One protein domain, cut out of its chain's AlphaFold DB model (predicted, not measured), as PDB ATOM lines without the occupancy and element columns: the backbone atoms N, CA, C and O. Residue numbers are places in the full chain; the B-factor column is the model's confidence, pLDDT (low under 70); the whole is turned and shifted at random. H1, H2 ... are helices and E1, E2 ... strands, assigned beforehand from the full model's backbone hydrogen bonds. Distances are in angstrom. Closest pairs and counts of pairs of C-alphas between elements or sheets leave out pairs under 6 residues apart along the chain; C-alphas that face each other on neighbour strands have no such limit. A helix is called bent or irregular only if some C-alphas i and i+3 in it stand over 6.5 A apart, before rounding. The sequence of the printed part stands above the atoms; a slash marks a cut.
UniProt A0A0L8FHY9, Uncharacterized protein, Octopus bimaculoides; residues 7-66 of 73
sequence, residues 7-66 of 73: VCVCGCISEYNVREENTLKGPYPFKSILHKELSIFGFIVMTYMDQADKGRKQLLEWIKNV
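What this domain is: This is residues 7 to 66 of the 73 residues of an uncharacterized protein of Octopus bimaculoides (UniProt A0A0L8FHY9). One wide, open loop of chain, residues 10 to 29 with the short helix H1 after them, leaves strand E1 and comes back as strand E2 beside it, and the long kinked helix H2 then sticks out from this loop as a free arm with residues 46 to 64. The loop's middle is empty, and E1 and E2 close it as a small parallel sheet. The printed part has 60 residues, with E1, H1, E2 and H2 in this order, in a mixed class of helices and strands. It is extended, with a radius of gyration of the C-alphas of 17.3 A and spans of 45 by 32 by 26 A.

Where its parts are: E1, residues 7 to 9, begins at C-alpha 7 at (199.263, 154.287, 121.177). H1 is residues 30 to 35. E2, residues 39 to 42, is 10.4 A long. H2, residues 45 to 64, is 23.5 A long and ends at C-alpha 64 at (187.445, 152.874, 94.391). H2 is irregular, with C-alphas 47 and 50 8.1 A apart, and has a kink of 82 degrees near residue 52.

How they stand to each other: E1 and E2 are parallel neighbours at 15 degrees, with N 7 and O 39 at 2.9 A and N 41 and O 7 at 3.1 A, within hydrogen-bond range. E1, H1 and E2 make a strand-helix-strand unit, two parallel neighbour strands with a helix between, and its crossover is right-handed. The closest C-alphas of H1 and E2, those of Ile 33 and Ser 39, are 7.6 A apart. H2 is apart from E1 and from H1. In H1 every O i to N i+4 pair is within hydrogen-bond range; in H2, 11 of 16 are.

The domain as a whole: The two C-alphas farthest apart, those of Glu 21 and Asn 65, are 48.5 A apart. The printed part has no cut. The link from E1 to H1 is long, with 20 residues; those from H1 to E2 and from E2 to H2 are tight. Residues 16 to 22 stand free. The mean pLDDT of the printed part is 90.0, and residues 24, 26 to 27 and 66 are under 70.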
ATOM      1  N   VAL A   7     199.590 152.886 121.476       95.12
ATOM      2  CA  VAL A   7     199.263 154.287 121.177       95.12
ATOM      3  C   VAL A   7     200.231 154.803 120.128       95.12
ATOM      4  O   VAL A   7     201.437 154.855 120.363       95.12
ATOM      5  N   CYS A   8     199.675 155.200 118.987       95.94
ATOM      6  CA  CYS A   8     200.393 155.911 117.942       95.94
ATOM      7  C   CYS A   8     200.173 157.415 118.135       95.94
ATOM      8  O   CYS A   8     199.035 157.885 118.063       95.94
ATOM      9  N   VAL A   9     201.241 158.160 118.404       94.81
ATOM     10  CA  VAL A   9     201.190 159.619 118.534       94.81
ATOM     11  C   VAL A   9     201.525 160.238 117.180       94.81
ATOM     12  O   VAL A   9     202.682 160.245 116.768       94.81
ATOM     13  N   CYS A  10     200.504 160.755 116.491       96.38
ATOM     14  CA  CYS A  10     200.647 161.386 115.169       96.38
ATOM     15  C   CYS A  10     200.804 162.917 115.231       96.38
ATOM     16  O   CYS A  10     201.050 163.552 114.209       96.38
ATOM     17  N   GLY A  11     200.606 163.518 116.404       93.56
ATOM     18  CA  GLY A  11     200.691 164.960 116.607       93.56
ATOM     19  C   GLY A  11     200.034 165.398 117.913       93.56
ATOM     20  O   GLY A  11     199.379 164.601 118.587       93.56
ATOM     21  N   CYS A  12     200.191 166.681 118.233       91.00
ATOM     22  CA  CYS A  12     199.696 167.305 119.460       91.00
ATOM     23  C   CYS A  12     198.948 168.604 119.124       91.00
ATOM     24  O   CYS A  12     199.367 169.686 119.515       91.00
ATOM     25  N   ILE A  13     197.844 168.518 118.367       91.88
ATOM     26  CA  ILE A  13     197.133 169.712 117.858       91.88
ATOM     27  C   ILE A  13     196.683 170.676 118.964       91.88
ATOM     28  O   ILE A  13     196.673 171.888 118.765       91.88
ATOM     29  N   SER A  14     196.367 170.146 120.147       86.38
ATOM     30  CA  SER A  14     196.017 170.935 121.329       86.38
ATOM     31  C   SER A  14     197.150 171.833 121.824       86.38
ATOM     32  O   SER A  14     196.877 172.764 122.568       86.38
ATOM     33  N   GLU A  15     198.397 171.564 121.436       86.94
ATOM     34  CA  GLU A  15     199.582 172.313 121.859       86.94
ATOM     35  C   GLU A  15     200.039 173.345 120.823       86.94
ATOM     36  O   GLU A  15     200.803 174.240 121.162       86.94
ATOM     37  N   TYR A  16     199.548 173.293 119.578       89.69
ATOM     38  CA  TYR A  16     200.065 174.135 118.488       89.69
ATOM     39  C   TYR A  16     199.921 175.641 118.734       89.69
ATOM     40  O   TYR A  16     200.751 176.416 118.272       89.69
ATOM     41  N   ASN A  17     198.883 176.050 119.467       90.19
ATOM     42  CA  ASN A  17     198.603 177.456 119.768       90.19
ATOM     43  C   ASN A  17     198.810 177.801 121.252       90.19
ATOM     44  O   ASN A  17     198.418 178.880 121.701       90.19
ATOM     45  N   VAL A  18     199.362 176.874 122.039       87.56
ATOM     46  CA  VAL A  18     199.565 177.079 123.473       87.56
ATOM     47  C   VAL A  18     200.796 177.951 123.665       87.56
ATOM     48  O   VAL A  18     201.894 177.596 123.246       87.56
ATOM     49  N   ARG A  19     200.606 179.107 124.306       84.94
ATOM     50  CA  ARG A  19     201.731 179.945 124.736       84.94
ATOM     51  C   ARG A  19     202.530 179.220 125.815       84.94
ATOM     52  O   ARG A  19     201.937 178.491 126.610       84.94
ATOM     53  N   GLU A  20     203.840 179.443 125.866       81.38
ATOM     54  CA  GLU A  20     204.753 178.741 126.782       81.38
ATOM     55  C   GLU A  20     204.314 178.822 128.255       81.38
ATOM     56  O   GLU A  20     204.460 177.856 129.008       81.38
ATOM     57  N   GLU A  21     203.701 179.934 128.678       80.44
ATOM     58  CA  GLU A  21     203.182 180.081 130.040       80.44
ATOM     59  C   GLU A  21     202.036 179.107 130.380       80.44
ATOM     60  O   GLU A  21     201.818 178.795 131.550       80.44
ATOM     61  N   ASN A  22     201.345 178.590 129.361       77.06
ATOM     62  CA  ASN A  22     200.192 177.696 129.457       77.06
ATOM     63  C   ASN A  22     200.508 176.261 129.012       77.06
ATOM     64  O   ASN A  22     199.590 175.443 128.900       77.06
ATOM     65  N   THR A  23     201.778 175.932 128.742       78.06
ATOM     66  CA  THR A  23     202.173 174.561 128.411       78.06
ATOM     67  C   THR A  23     201.720 173.614 129.517       78.06
ATOM     68  O   THR A  23     201.906 173.877 130.709       78.06
ATOM     69  N   LEU A  24     201.109 172.497 129.121       69.12
ATOM     70  CA  LEU A  24     200.619 171.486 130.047       69.12
ATOM     71  C   LEU A  24     201.792 170.911 130.856       69.12
ATOM     72  O   LEU A  24     202.591 170.131 130.352       69.12
ATOM     73  N   LYS A  25     201.867 171.275 132.140       71.44
ATOM     74  CA  LYS A  25     202.823 170.724 133.124       71.44
ATOM     75  C   LYS A  25     202.229 169.558 133.928       71.44
ATOM     76  O   LYS A  25     202.725 169.214 134.998       71.44
ATOM     77  N   GLY A  26     201.112 169.002 133.455       66.88
ATOM     78  CA  GLY A  26     200.380 167.942 134.142       66.88
ATOM     79  C   GLY A  26     201.133 166.607 134.151       66.88
ATOM     80  O   GLY A  26     202.011 166.381 133.316       66.88
ATOM     81  N   PRO A  27     200.796 165.694 135.080       67.19
ATOM     82  CA  PRO A  27     201.434 164.391 135.149       67.19
ATOM     83  C   PRO A  27     201.136 163.595 133.878       67.19
ATOM     84  O   PRO A  27     199.984 163.285 133.571       67.19
ATOM     85  N   TYR A  28     202.193 163.228 133.159       77.12
ATOM     86  CA  TYR A  28     202.107 162.273 132.063       77.12
ATOM     87  C   TYR A  28     201.475 160.954 132.546       77.12
ATOM     88  O   TYR A  28     201.601 160.591 133.724       77.12
ATOM     89  N   PRO A  29     200.838 160.176 131.655       88.31
ATOM     90  CA  PRO A  29     200.114 158.957 132.016       88.31
ATOM     91  C   PRO A  29     201.028 157.771 132.397       88.31
ATOM     92  O   PRO A  29     200.662 156.618 132.184       88.31
ATOM     93  N   PHE A  30     202.201 158.018 132.993       90.69
ATOM     94  CA  PHE A  30     203.224 157.024 133.333       90.69
ATOM     95  C   PHE A  30     202.686 155.855 134.162       90.69
ATOM     96  O   PHE A  30     203.013 154.709 133.875       90.69
ATOM     97  N   LYS A  31     201.797 156.109 135.134       92.88
ATOM     98  CA  LYS A  31     201.171 155.033 135.929       92.88
ATOM     99  C   LYS A  31     200.333 154.091 135.065       92.88
ATOM    100  O   LYS A  31     200.408 152.879 135.226       92.88
ATOM    101  N   SER A  32     199.553 154.644 134.138       93.19
ATOM    102  CA  SER A  32     198.740 153.853 133.211       93.19
ATOM    103  C   SER A  32     199.609 153.081 132.228       93.19
ATOM    104  O   SER A  32     199.292 151.937 131.924       93.19
ATOM    105  N   ILE A  33     200.697 153.692 131.751       95.25
ATOM    106  CA  ILE A  33     201.675 153.052 130.862       95.25
ATOM    107  C   ILE A  33     202.293 151.841 131.548       95.25
ATOM    108  O   ILE A  33     202.294 150.760 130.969       95.25
ATOM    109  N   LEU A  34     202.738 152.016 132.793       96.12
ATOM    110  CA  LEU A  34     203.349 150.964 133.593       96.12
ATOM    111  C   LEU A  34     202.357 149.840 133.913       96.12
ATOM    112  O   LEU A  34     202.586 148.698 133.542       96.12
ATOM    113  N   HIS A  35     201.229 150.151 134.557       97.31
ATOM    114  CA  HIS A  35     200.284 149.127 135.027       97.31
ATOM    115  C   HIS A  35     199.597 148.350 133.902       97.31
ATOM    116  O   HIS A  35     199.055 147.276 134.146       97.31
ATOM    117  N   LYS A  36     199.541 148.917 132.694       96.88
ATOM    118  CA  LYS A  36     198.900 148.282 131.540       96.88
ATOM    119  C   LYS A  36     199.889 147.846 130.471       96.88
ATOM    120  O   LYS A  36     199.432 147.401 129.426       96.88
ATOM    121  N   GLU A  37     201.191 147.990 130.708       97.06
ATOM    122  CA  GLU A  37     202.254 147.608 129.770       97.06
ATOM    123  C   GLU A  37     202.018 148.176 128.362       97.06
ATOM    124  O   GLU A  37     201.986 147.475 127.349       97.06
ATOM    125  N   LEU A  38     201.757 149.482 128.306       97.19
ATOM    126  CA  LEU A  38     201.386 150.147 127.062       97.19
ATOM    127  C   LEU A  38     202.612 150.391 126.183       97.19
ATOM    128  O   LEU A  38     203.636 150.876 126.655       97.19
ATOM    129  N   SER A  39     202.471 150.148 124.879       96.38
ATOM    130  CA  SER A  39     203.474 150.551 123.887       96.38
ATOM    131  C   SER A  39     203.102 151.905 123.295       96.38
ATOM    132  O   SER A  39     202.037 152.046 122.690       96.38
ATOM    133  N   ILE A  40     203.980 152.894 123.446       94.75
ATOM    134  CA  ILE A  40     203.793 154.240 122.894       94.75
ATOM    135  C   ILE A  40     204.882 154.502 121.863       94.75
ATOM    136  O   ILE A  40     206.060 154.302 122.149       94.75
ATOM    137  N   PHE A  41     204.490 154.968 120.681       95.25
ATOM    138  CA  PHE A  41     205.420 155.338 119.618       95.25
ATOM    139  C   PHE A  41     204.945 156.587 118.878       95.25
ATOM    140  O   PHE A  41     203.748 156.794 118.675       95.25
ATOM    141  N   GLY A  42     205.903 157.422 118.478       96.00
ATOM    142  CA  GLY A  42     205.654 158.553 117.593       96.00
ATOM    143  C   GLY A  42     205.584 158.099 116.138       96.00
ATOM    144  O   GLY A  42     206.355 157.236 115.718       96.00
ATOM    145  N   PHE A  43     204.684 158.697 115.366       96.62
ATOM    146  CA  PHE A  43     204.589 158.490 113.926       96.62
ATOM    147  C   PHE A  43     204.798 159.810 113.194       96.62
ATOM    148  O   PHE A  43     203.962 160.709 113.248       96.62
ATOM    149  N   ILE A  44     205.913 159.898 112.475       96.44
ATOM    150  CA  ILE A  44     206.217 160.992 111.558       96.44
ATOM    151  C   ILE A  44     206.230 160.404 110.153       96.44
ATOM    152  O   ILE A  44     207.016 159.505 109.863       96.44
ATOM    153  N   VAL A  45     205.365 160.915 109.274       95.31
ATOM    154  CA  VAL A  45     205.175 160.369 107.917       95.31
ATOM    155  C   VAL A  45     206.483 160.282 107.124       95.31
ATOM    156  O   VAL A  45     206.704 159.313 106.403       95.31
ATOM    157  N   MET A  46     207.384 161.247 107.325       96.94
ATOM    158  CA  MET A  46     208.668 161.310 106.628       96.94
ATOM    159  C   MET A  46     209.582 160.112 106.932       96.94
ATOM    160  O   MET A  46     210.391 159.744 106.086       96.94
ATOM    161  N   THR A  47     209.419 159.463 108.090       97.06
ATOM    162  CA  THR A  47     210.183 158.265 108.481       97.06
ATOM    163  C   THR A  47     209.826 157.033 107.642       97.06
ATOM    164  O   THR A  47     210.626 156.111 107.554       97.06
ATOM    165  N   TYR A  48     208.648 157.015 107.008       96.12
ATOM    166  CA  TYR A  48     208.099 155.853 106.294       96.12
ATOM    167  C   TYR A  48     207.901 156.116 104.793       96.12
ATOM    168  O   TYR A  48     207.036 155.519 104.145       96.12
ATOM    169  N   MET A  49     208.669 157.049 104.223       97.12
ATOM    170  CA  MET A  49     208.527 157.438 102.814       97.12
ATOM    171  C   MET A  49     208.882 156.310 101.836       97.12
ATOM    172  O   MET A  49     208.312 156.261 100.748       97.12
ATOM    173  N   ASP A  50     209.739 155.370 102.238       97.62
ATOM    174  CA  ASP A  50     210.048 154.133 101.507       97.62
ATOM    175  C   ASP A  50     208.809 153.239 101.294       97.62
ATOM    176  O   ASP A  50     208.733 152.485 100.325       97.62
ATOM    177  N   GLN A  51     207.801 153.362 102.161       96.75
ATOM    178  CA  GLN A  51     206.540 152.621 102.089       96.75
ATOM    179  C   GLN A  51     205.374 153.445 101.525       96.75
ATOM    180  O   GLN A  51     204.280 152.904 101.321       96.75
ATOM    181  N   ALA A  52     205.581 154.733 101.231       95.88
ATOM    182  CA  ALA A  52     204.510 155.655 100.856       95.88
ATOM    183  C   ALA A  52     203.738 155.200  99.608       95.88
ATOM    184  O   ALA A  52     202.508 155.253  99.586       95.88
ATOM    185  N   ASP A  53     204.430 154.699  98.583       96.75
ATOM    186  CA  ASP A  53     203.783 154.281  97.334       96.75
ATOM    187  C   ASP A  53     202.926 153.029  97.503       96.75
ATOM    188  O   ASP A  53     201.848 152.925  96.912       96.75
ATOM    189  N   LYS A  54     203.359 152.098  98.360       96.94
ATOM    190  CA  LYS A  54     202.554 150.931  98.732       96.94
ATOM    191  C   LYS A  54     201.274 151.375  99.442       96.94
ATOM    192  O   LYS A  54     200.189 150.935  99.065       96.94
ATOM    193  N   GLY A  55     201.397 152.287 100.411       94.56
ATOM    194  CA  GLY A  55     200.255 152.840 101.143       94.56
ATOM    195  C   GLY A  55     199.261 153.566 100.232       94.56
ATOM    196  O   GLY A  55     198.058 153.321 100.308       94.56
ATOM    197  N   ARG A  56     199.749 154.405  99.308       94.75
ATOM    198  CA  ARG A  56     198.904 155.127  98.341       94.75
ATOM    199  C   ARG A  56     198.131 154.187  97.422       94.75
ATOM    200  O   ARG A  56     196.940 154.405  97.220       94.75
ATOM    201  N   LYS A  57     198.777 153.148  96.880       95.25
ATOM    202  CA  LYS A  57     198.111 152.159  96.012       95.25
ATOM    203  C   LYS A  57     196.946 151.484  96.737       95.25
ATOM    204  O   LYS A  57     195.832 151.493  96.222       95.25
ATOM    205  N   GLN A  58     197.185 151.005  97.956       93.06
ATOM    206  CA  GLN A  58     196.156 150.363  98.773       93.06
ATOM    207  C   GLN A  58     195.007 151.322  99.126       93.06
ATOM    208  O   GLN A  58     193.835 150.964  99.023       93.06
ATOM    209  N   LEU A  59     195.322 152.571  99.480       91.94
ATOM    210  CA  LEU A  59     194.308 153.584  99.774       91.94
ATOM    211  C   LEU A  59     193.424 153.891  98.552       91.94
ATOM    212  O   LEU A  59     192.208 154.029  98.685       91.94
ATOM    213  N   LEU A  60     194.016 153.968  97.355       91.19
ATOM    214  CA  LEU A  60     193.281 154.179  96.104       91.19
ATOM    215  C   LEU A  60     192.329 153.020  95.785       91.19
ATOM    216  O   LEU A  60     191.231 153.266  95.287       91.19
ATOM    217  N   GLU A  61     192.721 151.779  96.069       91.25
ATOM    218  CA  GLU A  61     191.842 150.612  95.927       91.25
ATOM    219  C   GLU A  61     190.630 150.715  96.858       91.25
ATOM    220  O   GLU A  61     189.494 150.560  96.410       91.25
ATOM    221  N   TRP A  62     190.838 151.057  98.133       89.19
ATOM    222  CA  TRP A  62     189.739 151.223  99.091       89.19
ATOM    223  C   TRP A  62     188.779 152.349  98.712       89.19
ATOM    224  O   TRP A  62     187.564 152.189  98.824       89.19
ATOM    225  N   ILE A  63     189.315 153.463  98.209       87.50
ATOM    226  CA  ILE A  63     188.526 154.579  97.680       87.50
ATOM    227  C   ILE A  63     187.641 154.132  96.510       87.50
ATOM    228  O   ILE A  63     186.477 154.523  96.441       87.50
ATOM    229  N   LYS A  64     188.185 153.349  95.572       86.12
ATOM    230  CA  LYS A  64     187.445 152.874  94.391       86.12
ATOM    231  C   LYS A  64     186.352 151.870  94.758       86.12
ATOM    232  O   LYS A  64     185.301 151.875  94.129       86.12
ATOM    233  N   ASN A  65     186.574 151.064  95.795       81.19
ATOM    234  CA  ASN A  65     185.668 150.000  96.231       81.19
ATOM    235  C   ASN A  65     184.564 150.468  97.216       81.19
ATOM    236  O   ASN A  65     183.943 149.638  97.870       81.19
ATOM    237  N   VAL A  66     184.307 151.784  97.321       67.06
ATOM    238  CA  VAL A  66     183.200 152.433  98.076       67.06
ATOM    239  C   VAL A  66     183.140 152.106  99.583       67.06
ATOM    240  O   VAL A  66     182.120 152.302 100.229       67.06
TER     241      VAL A  66